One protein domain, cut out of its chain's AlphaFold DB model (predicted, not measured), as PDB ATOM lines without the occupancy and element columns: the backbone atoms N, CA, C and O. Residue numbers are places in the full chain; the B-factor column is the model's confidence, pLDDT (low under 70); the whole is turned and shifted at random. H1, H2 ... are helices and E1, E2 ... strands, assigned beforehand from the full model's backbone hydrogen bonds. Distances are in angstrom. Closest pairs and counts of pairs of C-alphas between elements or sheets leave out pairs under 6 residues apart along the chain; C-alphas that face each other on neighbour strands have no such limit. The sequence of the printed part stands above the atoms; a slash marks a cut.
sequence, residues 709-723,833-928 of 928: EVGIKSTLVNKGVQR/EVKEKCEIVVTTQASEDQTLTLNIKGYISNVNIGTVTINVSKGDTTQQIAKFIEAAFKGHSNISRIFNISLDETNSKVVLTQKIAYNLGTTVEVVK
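This is residues 709 to 723 and 833 to 928 of the 928 residues of an uncharacterized protein of Clostridiaceae bacterium 14S0207 (UniProt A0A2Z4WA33). Two strongly twisted sheets, E1 E2 E6 E5 and E4 E3 E7, stand partly face to face as a wedge. They come together where E1 meets E7 and open toward E5 and E4, and helix H1 fills the opening, with the short H2 after it. The printed part has 111 residues with seven named strands and two named helices, in the order E1 E2 E3 E4 H1 H2 E5 E6 E7; both sheets are antiparallel and the class is mixed, helices and strands. It is compact, with a radius of gyration of the C-alphas of 13.5 A, and elongated, spanning 46 by 27 by 20 A.

E1, residues 712 to 718, begins with C-alpha 712 at (-21.038, -44.281, -13.467) and is 18.8 A long. After the cut come E2, residues 837 to 842, E3, residues 850 to 858, 26.0 A, and E4, residues 863 to 872, 26.8 A. H1, residues 878 to 891, is 19.9 A long and begins with C-alpha 878 at (-22.568, -43.428, -4.159). H2 holds residues 893 to 898, E5 899 to 904 and E6 909 to 914. E7, residues 922 to 927, ends with C-alpha 927 at (-25.673, -37.897, -21.434).

The sheets make a sandwich, two sheets face to face, with best planes 28 degrees apart. E1 and E2 have N 713 and O 841 at 2.8 A. E2 and E6 have N 840 and O 910 at 2.8 A. E5 and E6, a hairpin, have N 900 and O 913 at 2.8 A. E3 and E4, a hairpin, have N 852 and O 870 at 2.8 A. E3 and E7 have N 855 and O 925 at 2.9 A. The closest C-alphas of E1 and E7, Ser 714 and Val 924, are 5.4 A apart, while E4 and E5 are apart. H1 and H2 are on one face of each sheet, two layers, helices on one face of a sheet. H1 runs along E6 at 2 degrees on the local plane, at a height over the sheet of 8.0 A. Over the other sheet its height is 8.8 A, and it runs slantwise to E4 at 49 degrees on the local plane. The closest C-alphas of H2 and E4, Ile 895 and Gly 866, are 6.1 A apart. H1, with residues 889 to 890 alone, and H2 only just touch, with 3 pairs of C-alphas within 8 A, and only at the corner, about perpendicular at 84 degrees. In H1 and H2 every O i to N i+4 pair is within hydrogen-bond range.

The C-alphas farthest apart, Arg 723 and Glu 848, are 46.4 A apart. Residues 724 to 832 are not printed; C-alphas 723 and 833 are 4.4 A apart across the cut. Of the links printed whole, E2 to E3 and E6 to E7 are short and the others tight. The mean pLDDT of the printed part is 89.4, with residues 709 and 928 under 70.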
ATOM      1  N   GLU A 709     -17.665 -34.586 -11.476       69.19
ATOM      2  CA  GLU A 709     -18.851 -35.255 -12.019       69.19
ATOM      3  C   GLU A 709     -19.115 -36.599 -11.330       69.19
ATOM      4  O   GLU A 709     -18.198 -37.296 -10.882       69.19
ATOM      5  N   VAL A 710     -20.388 -37.001 -11.292       81.19
ATOM      6  CA  VAL A 710     -20.778 -38.339 -10.832       81.19
ATOM      7  C   VAL A 710     -20.439 -39.386 -11.895       81.19
ATOM      8  O   VAL A 710     -21.111 -39.532 -12.918       81.19
ATOM      9  N   GLY A 711     -19.386 -40.149 -11.625       84.75
ATOM     10  CA  GLY A 711     -18.929 -41.263 -12.436       84.75
ATOM     11  C   GLY A 711     -19.831 -42.482 -12.270       84.75
ATOM     12  O   GLY A 711     -20.147 -42.906 -11.155       84.75
ATOM     13  N   ILE A 712     -20.221 -43.070 -13.399       91.06
ATOM     14  CA  ILE A 712     -21.038 -44.281 -13.467       91.06
ATOM     15  C   ILE A 712     -20.380 -45.255 -14.446       91.06
ATOM     16  O   ILE A 712     -20.062 -44.896 -15.581       91.06
ATOM     17  N   LYS A 713     -20.212 -46.510 -14.023       92.31
ATOM     18  CA  LYS A 713     -19.681 -47.596 -14.851       92.31
ATOM     19  C   LYS A 713     -20.764 -48.636 -15.127       92.31
ATOM     20  O   LYS A 713     -21.121 -49.420 -14.251       92.31
ATOM     21  N   SER A 714     -21.238 -48.678 -16.369       94.38
ATOM     22  CA  SER A 714     -22.058 -49.777 -16.889       94.38
ATOM     23  C   SER A 714     -21.175 -50.965 -17.286       94.38
ATOM     24  O   SER A 714     -20.068 -50.791 -17.795       94.38
ATOM     25  N   THR A 715     -21.637 -52.194 -17.071       93.19
ATOM     26  CA  THR A 715     -20.933 -53.425 -17.466       93.19
ATOM     27  C   THR A 715     -21.932 -54.540 -17.773       93.19
ATOM     28  O   THR A 715     -22.750 -54.914 -16.934       93.19
ATOM     29  N   LEU A 716     -21.853 -55.089 -18.986       89.94
ATOM     30  CA  LEU A 716     -22.653 -56.230 -19.423       89.94
ATOM     31  C   LEU A 716     -22.035 -57.527 -18.877       89.94
ATOM     32  O   LEU A 716     -20.944 -57.910 -19.294       89.94
ATOM     33  N   VAL A 717     -22.722 -58.188 -17.946       89.06
ATOM     34  CA  VAL A 717     -22.243 -59.399 -17.256       89.06
ATOM     35  C   VAL A 717     -22.649 -60.661 -18.016       89.06
ATOM     36  O   VAL A 717     -21.799 -61.483 -18.344       89.06
ATOM     37  N   ASN A 718     -23.934 -60.782 -18.363       84.00
ATOM     38  CA  ASN A 718     -24.460 -61.874 -19.186       84.00
ATOM     39  C   ASN A 718     -25.052 -61.294 -20.470       84.00
ATOM     40  O   ASN A 718     -25.805 -60.326 -20.390       84.00
ATOM     41  N   LYS A 719     -24.787 -61.920 -21.624       85.94
ATOM     42  CA  LYS A 719     -25.493 -61.647 -22.892       85.94
ATOM     43  C   LYS A 719     -26.829 -62.391 -22.934       85.94
ATOM     44  O   LYS A 719     -26.926 -63.497 -22.405       85.94
ATOM     45  N   GLY A 720     -27.839 -61.812 -23.583       80.00
ATOM     46  CA  GLY A 720     -29.122 -62.484 -23.785       80.00
ATOM     47  C   GLY A 720     -29.026 -63.631 -24.797       80.00
ATOM     48  O   GLY A 720     -28.533 -63.442 -25.907       80.00
ATOM     49  N   VAL A 721     -29.536 -64.809 -24.441       78.81
ATOM     50  CA  VAL A 721     -29.642 -65.993 -25.308       78.81
ATOM     51  C   VAL A 721     -31.080 -66.492 -25.272       78.81
ATOM     52  O   VAL A 721     -31.590 -66.864 -24.215       78.81
ATOM     53  N   GLN A 722     -31.744 -66.499 -26.427       75.88
ATOM     54  CA  GLN A 722     -33.108 -67.013 -26.545       75.88
ATOM     55  C   GLN A 722     -33.138 -68.539 -26.491       75.88
ATOM     56  O   GLN A 722     -32.239 -69.214 -26.994       75.88
ATOM     57  N   ARG A 723     -34.213 -69.084 -25.909       70.25
ATOM     58  CA  ARG A 723     -34.445 -70.528 -25.885       70.25
ATOM     59  C   ARG A 723     -34.644 -71.056 -27.307       70.25
ATOM     60  O   ARG A 723     -35.549 -70.605 -28.006       70.25
ATOM     61  N   GLU A 833     -32.550 -70.758 -22.225       78.69
ATOM     62  CA  GLU A 833     -32.658 -69.302 -22.089       78.69
ATOM     63  C   GLU A 833     -31.592 -68.774 -21.113       78.69
ATOM     64  O   GLU A 833     -31.490 -69.258 -19.985       78.69
ATOM     65  N   VAL A 834     -30.843 -67.745 -21.517       84.81
ATOM     66  CA  VAL A 834     -29.976 -66.962 -20.624       84.81
ATOM     67  C   VAL A 834     -30.421 -65.510 -20.706       84.81
ATOM     68  O   VAL A 834     -30.377 -64.902 -21.770       84.81
ATOM     69  N   LYS A 835     -30.879 -64.942 -19.591       87.44
ATOM     70  CA  LYS A 835     -31.366 -63.557 -19.555       87.44
ATOM     71  C   LYS A 835     -30.188 -62.593 -19.462       87.44
ATOM     72  O   LYS A 835     -29.255 -62.822 -18.691       87.44
ATOM     73  N   GLU A 836     -30.227 -61.528 -20.264       90.00
ATOM     74  CA  GLU A 836     -29.169 -60.520 -20.265       90.00
ATOM     75  C   GLU A 836     -29.123 -59.805 -18.910       90.00
ATOM     76  O   GLU A 836     -30.171 -59.488 -18.330       90.00
ATOM     77  N   LYS A 837     -27.910 -59.554 -18.413       94.00
ATOM     78  CA  LYS A 837     -27.663 -58.894 -17.129       94.00
ATOM     79  C   LYS A 837     -26.658 -57.767 -17.326       94.00
ATOM     80  O   LYS A 837     -25.513 -58.032 -17.689       94.00
ATOM     81  N   CYS A 838     -27.075 -56.537 -17.054       95.12
ATOM     82  CA  CYS A 838     -26.209 -55.363 -17.005       95.12
ATOM     83  C   CYS A 838     -26.123 -54.856 -15.561       95.12
ATOM     84  O   CYS A 838     -27.133 -54.772 -14.863       95.12
ATOM     85  N   GLU A 839     -24.920 -54.516 -15.112       96.38
ATOM     86  CA  GLU A 839     -24.665 -53.919 -13.802       96.38
ATOM     87  C   GLU A 839     -24.166 -52.479 -13.980       96.38
ATOM     88  O   GLU A 839     -23.381 -52.194 -14.884       96.38
ATOM     89  N   ILE A 840     -24.661 -51.572 -13.142       96.19
ATOM     90  CA  ILE A 840     -24.372 -50.139 -13.157       96.19
ATOM     91  C   ILE A 840     -23.822 -49.782 -11.779       96.19
ATOM     92  O   ILE A 840     -24.569 -49.796 -10.803       96.19
ATOM     93  N   VAL A 841     -22.528 -49.488 -11.691       95.31
ATOM     94  CA  VAL A 841     -21.846 -49.116 -10.440       95.31
ATOM     95  C   VAL A 841     -21.630 -47.607 -10.415       95.31
ATOM     96  O   VAL A 841     -21.076 -47.058 -11.369       95.31
ATOM     97  N   VAL A 842     -22.026 -46.939  -9.330       94.50
ATOM     98  CA  VAL A 842     -21.692 -45.525  -9.097       94.50
ATOM     99  C   VAL A 842     -20.294 -45.445  -8.480       94.50
ATOM    100  O   VAL A 842     -20.046 -46.035  -7.430       94.50
ATOM    101  N   THR A 843     -19.370 -44.739  -9.135       90.56
ATOM    102  CA  THR A 843     -17.941 -44.741  -8.779       90.56
ATOM    103  C   THR A 843     -17.469 -43.494  -8.036       90.56
ATOM    104  O   THR A 843     -16.447 -43.570  -7.360       90.56
ATOM    105  N   THR A 844     -18.183 -42.366  -8.119       89.88
ATOM    106  CA  THR A 844     -17.886 -41.140  -7.347       89.88
ATOM    107  C   THR A 844     -19.153 -40.540  -6.734       89.88
ATOM    108  O   THR A 844     -20.260 -40.725  -7.239       89.88
ATOM    109  N   GLN A 845     -18.985 -39.861  -5.598       89.44
ATOM    110  CA  GLN A 845     -20.030 -39.094  -4.910       89.44
ATOM    111  C   GLN A 845     -20.278 -37.742  -5.598       89.44
ATOM    112  O   GLN A 845     -19.415 -37.257  -6.329       89.44
ATOM    113  N   ALA A 846     -21.413 -37.097  -5.327       89.19
ATOM    114  CA  ALA A 846     -21.724 -35.786  -5.898       89.19
ATOM    115  C   ALA A 846     -20.978 -34.648  -5.170       89.19
ATOM    116  O   ALA A 846     -21.206 -34.384  -3.989       89.19
ATOM    117  N   SER A 847     -20.092 -33.938  -5.873       86.19
ATOM    118  CA  SER A 847     -19.332 -32.780  -5.358       86.19
ATOM    119  C   SER A 847     -20.073 -31.438  -5.444       86.19
ATOM    120  O   SER A 847     -19.689 -30.470  -4.775       86.19
ATOM    121  N   GLU A 848     -21.134 -31.381  -6.246       88.12
ATOM    122  CA  GLU A 848     -22.004 -30.224  -6.478       88.12
ATOM    123  C   GLU A 848     -23.408 -30.686  -6.890       88.12
ATOM    124  O   GLU A 848     -23.558 -31.799  -7.403       88.12
ATOM    125  N   ASP A 849     -24.421 -29.846  -6.645       88.38
ATOM    126  CA  ASP A 849     -25.809 -30.116  -7.030       88.38
ATOM    127  C   ASP A 849     -25.917 -30.187  -8.562       88.38
ATOM    128  O   ASP A 849     -25.606 -29.216  -9.254       88.38
ATOM    129  N   GLN A 850     -26.342 -31.332  -9.102       89.12
ATOM    130  CA  GLN A 850     -26.379 -31.569 -10.549       89.12
ATOM    131  C   GLN A 850     -27.530 -32.490 -10.971       89.12
ATOM    132  O   GLN A 850     -28.001 -33.346 -10.219       89.12
ATOM    133  N   THR A 851     -27.978 -32.322 -12.214       90.88
ATOM    134  CA  THR A 851     -29.047 -33.119 -12.826       90.88
ATOM    135  C   THR A 851     -28.439 -34.094 -13.831       90.88
ATOM    136  O   THR A 851     -28.028 -33.706 -14.922       90.88
ATOM    137  N   LEU A 852     -28.379 -35.375 -13.467       90.94
ATOM    138  CA  LEU A 852     -27.808 -36.439 -14.292       90.94
ATOM    139  C   LEU A 852     -28.880 -37.023 -15.212       90.94
ATOM    140  O   LEU A 852     -29.887 -37.560 -14.743       90.94
ATOM    141  N   THR A 853     -28.641 -36.977 -16.521       92.44
ATOM    142  CA  THR A 853     -29.487 -37.651 -17.513       92.44
ATOM    143  C   THR A 853     -28.837 -38.967 -17.929       92.44
ATOM    144  O   THR A 853     -27.709 -38.987 -18.414       92.44
ATOM    145  N   LEU A 854     -29.544 -40.077 -17.724       93.75
ATOM    146  CA  LEU A 854     -29.058 -41.438 -17.936       93.75
ATOM    147  C   LEU A 854     -29.817 -42.084 -19.092       93.75
ATOM    148  O   LEU A 854     -31.042 -42.200 -19.055       93.75
ATOM    149  N   ASN A 855     -29.085 -42.521 -20.111       92.44
ATOM    150  CA  ASN A 855     -29.638 -43.126 -21.319       92.44
ATOM    151  C   ASN A 855     -29.314 -44.623 -21.335       92.44
ATOM    152  O   ASN A 855     -28.151 -45.015 -21.221       92.44
ATOM    153  N   ILE A 856     -30.349 -45.458 -21.444       93.94
ATOM    154  CA  ILE A 856     -30.209 -46.911 -21.536       93.94
ATOM    155  C   ILE A 856     -30.333 -47.317 -23.004       93.94
ATOM    156  O   ILE A 856     -31.368 -47.106 -23.637       93.94
ATOM    157  N   LYS A 857     -29.296 -47.956 -23.546       90.12
ATOM    158  CA  LYS A 857     -29.228 -48.370 -24.953       90.12
ATOM    159  C   LYS A 857     -29.025 -49.872 -25.075       90.12
ATOM    160  O   LYS A 857     -28.227 -50.456 -24.353       90.12
ATOM    161  N   GLY A 858     -29.699 -50.494 -26.038       87.69
ATOM    162  CA  GLY A 858     -29.310 -51.802 -26.561       87.69
ATOM    163  C   GLY A 858     -28.325 -51.604 -27.708       87.69
ATOM    164  O   GLY A 858     -28.763 -51.369 -28.835       87.69
ATOM    165  N   TYR A 859     -27.018 -51.670 -27.432       81.19
ATOM    166  CA  TYR A 859     -25.966 -51.356 -28.407       81.19
ATOM    167  C   TYR A 859     -26.007 -52.255 -29.654       81.19
ATOM    168  O   TYR A 859     -25.895 -51.764 -30.773       81.19
ATOM    169  N   ILE A 860     -26.245 -53.562 -29.482       75.69
ATOM    170  CA  ILE A 860     -26.286 -54.545 -30.584       75.69
ATOM    171  C   ILE A 860     -27.487 -54.292 -31.508       75.69
ATOM    172  O   ILE A 860     -27.416 -54.537 -32.708       75.69
ATOM    173  N   SER A 861     -28.597 -53.804 -30.950       71.25
ATOM    174  CA  SER A 861     -29.833 -53.526 -31.694       71.25
ATOM    175  C   SER A 861     -29.958 -52.068 -32.163       71.25
ATOM    176  O   SER A 861     -30.892 -51.756 -32.897       71.25
ATOM    177  N   ASN A 862     -29.055 -51.179 -31.729       78.75
ATOM    178  CA  ASN A 862     -29.128 -49.722 -31.891       78.75
ATOM    179  C   ASN A 862     -30.485 -49.111 -31.460       78.75
ATOM    180  O   ASN A 862     -31.096 -48.328 -32.188       78.75
ATOM    181  N   VAL A 863     -30.979 -49.489 -30.274       79.12
ATOM    182  CA  VAL A 863     -32.276 -49.025 -29.735       79.12
ATOM    183  C   VAL A 863     -32.075 -48.254 -28.429       79.12
ATOM    184  O   VAL A 863     -31.456 -48.777 -27.504       79.12
ATOM    185  N   ASN A 864     -32.651 -47.049 -28.315       88.00
ATOM    186  CA  ASN A 864     -32.854 -46.400 -27.015       88.00
ATOM    187  C   ASN A 864     -34.021 -47.095 -26.285       88.00
ATOM    188  O   ASN A 864     -35.137 -47.173 -26.804       88.00
ATOM    189  N   ILE A 865     -33.738 -47.628 -25.101       88.69
ATOM    190  CA  ILE A 865     -34.669 -48.354 -24.226       88.69
ATOM    191  C   ILE A 865     -35.454 -47.365 -23.348       88.69
ATOM    192  O   ILE A 865     -36.636 -47.578 -23.059       88.69
ATOM    193  N   GLY A 866     -34.807 -46.275 -22.943       90.69
ATOM    194  CA  GLY A 866     -35.384 -45.181 -22.177       90.69
ATOM    195  C   GLY A 866     -34.304 -44.230 -21.670       90.69
ATOM    196  O   GLY A 866     -33.179 -44.642 -21.376       90.69
ATOM    197  N   THR A 867     -34.683 -42.965 -21.522       93.19
ATOM    198  CA  THR A 867     -33.870 -41.936 -20.872       93.19
ATOM    199  C   THR A 867     -34.544 -41.568 -19.555       93.19
ATOM    200  O   THR A 867     -35.748 -41.318 -19.534       93.19
ATOM    201  N   VAL A 868     -33.789 -41.520 -18.459       93.31
ATOM    202  CA  VAL A 868     -34.265 -40.995 -17.171       93.31
ATOM    203  C   VAL A 868     -33.399 -39.832 -16.724       93.31
ATOM    204  O   VAL A 868     -32.254 -39.702 -17.149       93.31
ATOM    205  N   THR A 869     -33.928 -39.024 -15.817       93.31
ATOM    206  CA  THR A 869     -33.204 -37.908 -15.216       93.31
ATOM    207  C   THR A 869     -33.321 -38.010 -13.700       93.31
ATOM    208  O   THR A 869     -34.414 -38.243 -13.183       93.31
ATOM    209  N   ILE A 870     -32.201 -37.852 -12.998       93.25
ATOM    210  CA  ILE A 870     -32.144 -37.777 -11.535       93.25
ATOM    211  C   ILE A 870     -31.455 -36.484 -11.112       93.25
ATOM    212  O   ILE A 870     -30.510 -36.038 -11.756       93.25
ATOM    213  N   ASN A 871     -31.914 -35.902 -10.011       92.25
ATOM    214  CA  ASN A 871     -31.197 -34.827  -9.336       92.25
ATOM    215  C   ASN A 871     -30.366 -35.452  -8.218       92.25
ATOM    216  O   ASN A 871     -30.874 -36.307  -7.492       92.25
ATOM    217  N   VAL A 872     -29.112 -35.034  -8.098       92.12
ATOM    218  CA  VAL A 872     -28.218 -35.409  -6.999       92.12
ATOM    219  C   VAL A 872     -27.685 -34.132  -6.366       92.12
ATOM    220  O   VAL A 872     -27.387 -33.165  -7.069       92.12
ATOM    221  N   SER A 873     -27.593 -34.122  -5.044       91.50
ATOM    222  CA  SER A 873     -27.146 -32.975  -4.270       91.50
ATOM    223  C   SER A 873     -25.713 -33.123  -3.781       91.50
ATOM    224  O   SER A 873     -25.189 -34.224  -3.603       91.50
ATOM    225  N   LYS A 874     -25.071 -31.985  -3.522       91.38
ATOM    226  CA  LYS A 874     -23.711 -31.925  -2.987       91.38
ATOM    227  C   LYS A 874     -23.589 -32.719  -1.682       91.38
ATOM    228  O   LYS A 874     -24.176 -32.357  -0.666       91.38
ATOM    229  N   GLY A 875     -22.760 -33.760  -1.703       87.06
ATOM    230  CA  GLY A 875     -22.551 -34.681  -0.585       87.06
ATOM    231  C   GLY A 875     -23.356 -35.982  -0.660       87.06
ATOM    232  O   GLY A 875     -23.179 -36.824   0.219       87.06
ATOM    233  N   ASP A 876     -24.192 -36.197  -1.686       91.12
ATOM    234  CA  ASP A 876     -24.843 -37.495  -1.896       91.12
ATOM    235  C   ASP A 876     -23.802 -38.597  -2.143       91.12
ATOM    236  O   ASP A 876     -23.003 -38.548  -3.087       91.12
ATOM    237  N   THR A 877     -23.839 -39.621  -1.288       93.94
ATOM    238  CA  THR A 877     -22.974 -40.803  -1.381       93.94
ATOM    239  C   THR A 877     -23.290 -41.650  -2.616       93.94
ATOM    240  O   THR A 877     -24.395 -41.609  -3.164       93.94
ATOM    241  N   THR A 878     -22.348 -42.504  -3.031       94.25
ATOM    242  CA  THR A 878     -22.568 -43.428  -4.159       94.25
ATOM    243  C   THR A 878     -23.769 -44.356  -3.924       94.25
ATOM    244  O   THR A 878     -24.469 -44.700  -4.876       94.25
ATOM    245  N   GLN A 879     -24.074 -44.689  -2.665       94.44
ATOM    246  CA  GLN A 879     -25.256 -45.457  -2.266       94.44
ATOM    247  C   GLN A 879     -26.564 -44.668  -2.450       94.44
ATOM    248  O   GLN A 879     -27.543 -45.228  -2.946       94.44
ATOM    249  N   GLN A 880     -26.601 -43.379  -2.084       93.62
ATOM    250  CA  GLN A 880     -27.762 -42.502  -2.319       93.62
ATOM    251  C   GLN A 880     -28.029 -42.338  -3.817       93.62
ATOM    252  O   GLN A 880     -29.147 -42.570  -4.277       93.62
ATOM    253  N   ILE A 881     -26.981 -42.056  -4.591       94.06
ATOM    254  CA  ILE A 881     -27.061 -41.939  -6.050       94.06
ATOM    255  C   ILE A 881     -27.588 -43.248  -6.661       94.06
ATOM    256  O   ILE A 881     -28.515 -43.216  -7.469       94.06
ATOM    257  N   ALA A 882     -27.086 -44.412  -6.231       94.50
ATOM    258  CA  ALA A 882     -27.579 -45.707  -6.704       94.50
ATOM    259  C   ALA A 882     -29.070 -45.946  -6.373       94.50
ATOM    260  O   ALA A 882     -29.793 -46.489  -7.211       94.50
ATOM    261  N   LYS A 883     -29.568 -45.485  -5.211       96.06
ATOM    262  CA  LYS A 883     -31.011 -45.504  -4.880       96.06
ATOM    263  C   LYS A 883     -31.824 -44.624  -5.833       96.06
ATOM    264  O   LYS A 883     -32.874 -45.062  -6.302       96.06
ATOM    265  N   PHE A 884     -31.344 -43.423  -6.168       95.62
ATOM    266  CA  PHE A 884     -32.031 -42.536  -7.117       95.62
ATOM    267  C   PHE A 884     -32.077 -43.128  -8.533       95.62
ATOM    268  O   PHE A 884     -33.133 -43.103  -9.166       95.62
ATOM    269  N   ILE A 885     -30.977 -43.735  -9.000       96.00
ATOM    270  CA  ILE A 885     -30.926 -44.469 -10.278       96.00
ATOM    271  C   ILE A 885     -31.957 -45.607 -10.289       96.00
ATOM    272  O   ILE A 885     -32.729 -45.737 -11.240       96.00
ATOM    273  N   GLU A 886     -32.002 -46.422  -9.231       97.12
ATOM    274  CA  GLU A 886     -32.919 -47.562  -9.142       97.12
ATOM    275  C   GLU A 886     -34.393 -47.124  -9.153       97.12
ATOM    276  O   GLU A 886     -35.199 -47.666  -9.919       97.12
ATOM    277  N   ALA A 887     -34.732 -46.096  -8.368       95.06
ATOM    278  CA  ALA A 887     -36.074 -45.526  -8.313       95.06
ATOM    279  C   ALA A 887     -36.510 -44.945  -9.670       95.06
ATOM    280  O   ALA A 887     -37.624 -45.217 -10.128       95.06
ATOM    281  N   ALA A 888     -35.627 -44.210 -10.354       95.31
ATOM    282  CA  ALA A 888     -35.906 -43.635 -11.669       95.31
ATOM    283  C   ALA A 888     -36.107 -44.714 -12.748       95.31
ATOM    284  O   ALA A 888     -37.068 -44.651 -13.519       95.31
ATOM    285  N   PHE A 889     -35.263 -45.754 -12.770       96.44
ATOM    286  CA  PHE A 889     -35.431 -46.891 -13.682       96.44
ATOM    287  C   PHE A 889     -36.733 -47.665 -13.418       96.44
ATOM    288  O   PHE A 889     -37.379 -48.108 -14.370       96.44
ATOM    289  N   LYS A 890     -37.145 -47.824 -12.150       94.19
ATOM    290  CA  LYS A 890     -38.426 -48.464 -11.794       94.19
ATOM    291  C   LYS A 890     -39.629 -47.622 -12.224       94.19
ATOM    292  O   LYS A 890     -40.584 -48.178 -12.768       94.19
ATOM    293  N   GLY A 891     -39.569 -46.303 -12.020       88.81
ATOM    294  CA  GLY A 891     -40.620 -45.366 -12.424       88.81
ATOM    295  C   GLY A 891     -40.802 -45.254 -13.944       88.81
ATOM    296  O   GLY A 891     -41.922 -45.067 -14.418       88.81
ATOM    297  N   HIS A 892     -39.734 -45.420 -14.728       93.00
ATOM    298  CA  HIS A 892     -39.798 -45.297 -16.185       93.00
ATOM    299  C   HIS A 892     -40.354 -46.564 -16.864       93.00
ATOM    300  O   HIS A 892     -39.655 -47.561 -17.065       93.00
ATOM    301  N   SER A 893     -41.612 -46.483 -17.309       84.62
ATOM    302  CA  SER A 893     -42.429 -47.594 -17.828       84.62
ATOM    303  C   SER A 893     -41.752 -48.516 -18.853       84.62
ATOM    304  O   SER A 893     -41.868 -49.735 -18.737       84.62
ATOM    305  N   ASN A 894     -41.016 -47.992 -19.843       87.31
ATOM    306  CA  ASN A 894     -40.337 -48.847 -20.834       87.31
ATOM    307  C   ASN A 894     -39.193 -49.675 -20.220       87.31
ATOM    308  O   ASN A 894     -38.997 -50.829 -20.600       87.31
ATOM    309  N   ILE A 895     -38.467 -49.114 -19.248       90.56
ATOM    310  CA  ILE A 895     -37.305 -49.750 -18.619       90.56
ATOM    311  C   ILE A 895     -37.807 -50.829 -17.655       90.56
ATOM    312  O   ILE A 895     -37.427 -51.994 -17.782       90.56
ATOM    313  N   SER A 896     -38.754 -50.486 -16.779       90.00
ATOM    314  CA  SER A 896     -39.380 -51.444 -15.863       90.00
ATOM    315  C   SER A 896     -40.266 -52.486 -16.561       90.00
ATOM    316  O   SER A 896     -40.499 -53.558 -16.000       90.00
ATOM    317  N   ARG A 897     -40.703 -52.263 -17.810       89.94
ATOM    318  CA  ARG A 897     -41.323 -53.301 -18.658       89.94
ATOM    319  C   ARG A 897     -40.317 -54.334 -19.174       89.94
ATOM    320  O   ARG A 897     -40.679 -55.505 -19.280       89.94
ATOM    321  N   ILE A 898     -39.089 -53.929 -19.501       89.19
ATOM    322  CA  ILE A 898     -38.072 -54.807 -20.112       89.19
ATOM    323  C   ILE A 898     -37.220 -55.514 -19.046       89.19
ATOM    324  O   ILE A 898     -36.887 -56.690 -19.212       89.19
ATOM    325  N   PHE A 899     -36.916 -54.846 -17.930       94.94
ATOM    326  CA  PHE A 899     -36.013 -55.344 -16.891       94.94
ATOM    327  C   PHE A 899     -36.713 -55.575 -15.545       94.94
ATOM    328  O   PHE A 899     -37.618 -54.846 -15.137       94.94
ATOM    329  N   ASN A 900     -36.246 -56.593 -14.828       95.56
ATOM    330  CA  ASN A 900     -36.241 -56.613 -13.373       95.56
ATOM    331  C   ASN A 900     -35.066 -55.744 -12.906       95.56
ATOM    332  O   ASN A 900     -33.953 -55.884 -13.418       95.56
ATOM    333  N   ILE A 901     -35.333 -54.853 -11.956       97.25
ATOM    334  CA  ILE A 901     -34.391 -53.839 -11.480       97.25
ATOM    335  C   ILE A 901     -34.208 -54.059  -9.980       97.25
ATOM    336  O   ILE A 901     -35.197 -54.048  -9.242       97.25
ATOM    337  N   SER A 902     -32.970 -54.265  -9.543       95.38
ATOM    338  CA  SER A 902     -32.634 -54.487  -8.132       95.38
ATOM    339  C   SER A 902     -31.378 -53.724  -7.730       95.38
ATOM    340  O   SER A 902     -30.388 -53.731  -8.467       95.38
ATOM    341  N   LEU A 903     -31.408 -53.127  -6.545       96.12
ATOM    342  CA  LEU A 903     -30.284 -52.436  -5.931       96.12
ATOM    343  C   LEU A 903     -29.443 -53.369  -5.039       96.12
ATOM    344  O   LEU A 903     -29.970 -54.114  -4.218       96.12
ATOM    345  N   ASP A 904     -28.127 -53.273  -5.188       92.25
ATOM    346  CA  ASP A 904     -27.090 -53.792  -4.295       92.25
ATOM    347  C   ASP A 904     -26.469 -52.575  -3.591       92.25
ATOM    348  O   ASP A 904     -25.594 -51.889  -4.131       92.25
ATOM    349  N   GLU A 905     -27.010 -52.244  -2.412       87.25
ATOM    350  CA  GLU A 905     -26.637 -51.037  -1.660       87.25
ATOM    351  C   GLU A 905     -25.189 -51.074  -1.175       87.25
ATOM    352  O   GLU A 905     -24.517 -50.046  -1.160       87.25
ATOM    353  N   THR A 906     -24.687 -52.255  -0.809       84.81
ATOM    354  CA  THR A 906     -23.328 -52.431  -0.285       84.81
ATOM    355  C   THR A 906     -22.269 -52.081  -1.329       84.81
ATOM    356  O   THR A 906     -21.232 -51.525  -0.979       84.81
ATOM    357  N   ASN A 907     -22.545 -52.356  -2.610       89.38
ATOM    358  CA  ASN A 907     -21.632 -52.082  -3.723       89.38
ATOM    359  C   ASN A 907     -22.032 -50.850  -4.563       89.38
ATOM    360  O   ASN A 907     -21.507 -50.680  -5.664       89.38
ATOM    361  N   SER A 908     -22.964 -50.013  -4.084       94.44
ATOM    362  CA  SER A 908     -23.485 -48.827  -4.797       94.44
ATOM    363  C   SER A 908     -23.918 -49.126  -6.239       94.44
ATOM    364  O   SER A 908     -23.564 -48.413  -7.185       94.44
ATOM    365  N   LYS A 909     -24.643 -50.239  -6.418       96.06
ATOM    366  CA  LYS A 909     -24.797 -50.898  -7.717       96.06
ATOM    367  C   LYS A 909     -26.246 -51.222  -8.060       96.06
ATOM    368  O   LYS A 909     -26.918 -51.958  -7.345       96.06
ATOM    369  N   VAL A 910     -26.711 -50.752  -9.212       97.12
ATOM    370  CA  VAL A 910     -28.019 -51.113  -9.778       97.12
ATOM    371  C   VAL A 910     -27.844 -52.245 -10.785       97.12
ATOM    372  O   VAL A 910     -26.945 -52.218 -11.625       97.12
ATOM    373  N   VAL A 911     -28.707 -53.254 -10.713       96.19
ATOM    374  CA  VAL A 911     -28.678 -54.429 -11.587       96.19
ATOM    375  C   VAL A 911     -29.933 -54.460 -12.453       96.19
ATOM    376  O   VAL A 911     -31.051 -54.514 -11.943       96.19
ATOM    377  N   LEU A 912     -29.732 -54.478 -13.770       96.19
ATOM    378  CA  LEU A 912     -30.761 -54.674 -14.785       96.19
ATOM    379  C   LEU A 912     -30.691 -56.118 -15.289       96.19
ATOM    380  O   LEU A 912     -29.748 -56.492 -15.985       96.19
ATOM    381  N   THR A 913     -31.694 -56.933 -14.964       94.75
ATOM    382  CA  THR A 913     -31.837 -58.299 -15.501       94.75
ATOM    383  C   THR A 913     -33.067 -58.353 -16.392       94.75
ATOM    384  O   THR A 913     -34.164 -58.043 -15.930       94.75
ATOM    385  N   GLN A 914     -32.928 -58.724 -17.663       89.56
ATOM    386  CA  GLN A 914     -34.074 -58.772 -18.578       89.56
ATOM    387  C   GLN A 914     -35.174 -59.726 -18.090       89.56
ATOM    388  O   GLN A 914     -34.896 -60.791 -17.539       89.56
ATOM    389  N   LYS A 915     -36.437 -59.380 -18.355       88.31
ATOM    390  CA  LYS A 915     -37.596 -60.245 -18.071       88.31
ATOM    391  C   LYS A 915     -37.732 -61.398 -19.072       88.31
ATOM    392  O   LYS A 915     -38.158 -62.486 -18.682       88.31
ATOM    393  N   ILE A 916     -37.318 -61.178 -20.321       81.44
ATOM    394  CA  ILE A 916     -37.282 -62.132 -21.444       81.44
ATOM    395  C   ILE A 916     -35.923 -61.963 -22.130       81.44
ATOM    396  O   ILE A 916     -35.514 -60.823 -22.344       81.44
ATOM    397  N   ALA A 917     -35.229 -63.047 -22.476       81.31
ATOM    398  CA  ALA A 917     -33.911 -62.952 -23.098       81.31
ATOM    399  C   ALA A 917     -33.934 -62.336 -24.512       81.31
ATOM    400  O   ALA A 917     -34.565 -62.849 -25.441       81.31
ATOM    401  N   TYR A 918     -33.150 -61.276 -24.687       82.00
ATOM    402  CA  TYR A 918     -32.828 -60.628 -25.954       82.00
ATOM    403  C   TYR A 918     -31.353 -60.208 -25.934       82.00
ATOM    404  O   TYR A 918     -30.897 -59.622 -24.957       82.00
ATOM    405  N   ASN A 919     -30.606 -60.465 -27.008       84.31
ATOM    406  CA  ASN A 919     -29.213 -60.022 -27.139       84.31
ATOM    407  C   ASN A 919     -29.164 -58.531 -27.532       84.31
ATOM    408  O   ASN A 919     -28.878 -58.193 -28.681       84.31
ATOM    409  N   LEU A 920     -29.526 -57.647 -26.600       86.50
ATOM    410  CA  LEU A 920     -29.560 -56.199 -26.823       86.50
ATOM    411  C   LEU A 920     -28.167 -55.584 -26.677       86.50
ATOM    412  O   LEU A 920     -27.879 -54.577 -27.323       86.50
ATOM    413  N   GLY A 921     -27.312 -56.170 -25.836       87.62
ATOM    414  CA  GLY A 921     -26.070 -55.538 -25.401       87.62
ATOM    415  C   GLY A 921     -26.367 -54.270 -24.606       87.62
ATOM    416  O   GLY A 921     -25.950 -53.185 -25.007       87.62
ATOM    417  N   THR A 922     -27.159 -54.405 -23.539       91.75
ATOM    418  CA  THR A 922     -27.613 -53.283 -22.709       91.75
ATOM    419  C   THR A 922     -26.433 -52.529 -22.090       91.75
ATOM    420  O   THR A 922     -25.626 -53.114 -21.364       91.75
ATOM    421  N   THR A 923     -26.369 -51.223 -22.335       92.44
ATOM    422  CA  THR A 923     -25.445 -50.273 -21.708       92.44
ATOM    423  C   THR A 923     -26.211 -49.096 -21.113       92.44
ATOM    424  O   THR A 923     -27.271 -48.719 -21.612       92.44
ATOM    425  N   VAL A 924     -25.646 -48.483 -20.074       92.94
ATOM    426  CA  VAL A 924     -26.118 -47.227 -19.480       92.94
ATOM    427  C   VAL A 924     -24.997 -46.194 -19.541       92.94
ATOM    428  O   VAL A 924     -23.865 -46.485 -19.158       92.94
ATOM    429  N   GLU A 925     -25.313 -44.993 -20.010       90.75
ATOM    430  CA  GLU A 925     -24.375 -43.871 -20.124       90.75
ATOM    431  C   GLU A 925     -24.985 -42.583 -19.548       90.75
ATOM    432  O   GLU A 925     -26.204 -42.393 -19.587       90.75
ATOM    433  N   VAL A 926     -24.131 -41.698 -19.023       87.75
ATOM    434  CA  VAL A 926     -24.511 -40.317 -18.696       87.75
ATOM    435  C   VAL A 926     -24.483 -39.508 -19.991       87.75
ATOM    436  O   VAL A 926     -23.469 -39.501 -20.690       87.75
ATOM    437  N   VAL A 927     -25.586 -38.837 -20.311       81.88
ATOM    438  CA  VAL A 927     -25.673 -37.897 -21.434       81.88
ATOM    439  C   VAL A 927     -25.327 -36.499 -20.930       81.88
ATOM    440  O   VAL A 927     -25.834 -36.079 -19.889       81.88
ATOM    441  N   LYS A 928     -24.475 -35.807 -21.688       63.41
ATOM    442  CA  LYS A 928     -24.134 -34.389 -21.530       63.41
ATOM    443  C   LYS A 928     -24.784 -33.576 -22.646       63.41
ATOM    444  O   LYS A 928     -24.894 -34.146 -23.757       63.41
TER     445      LYS A 928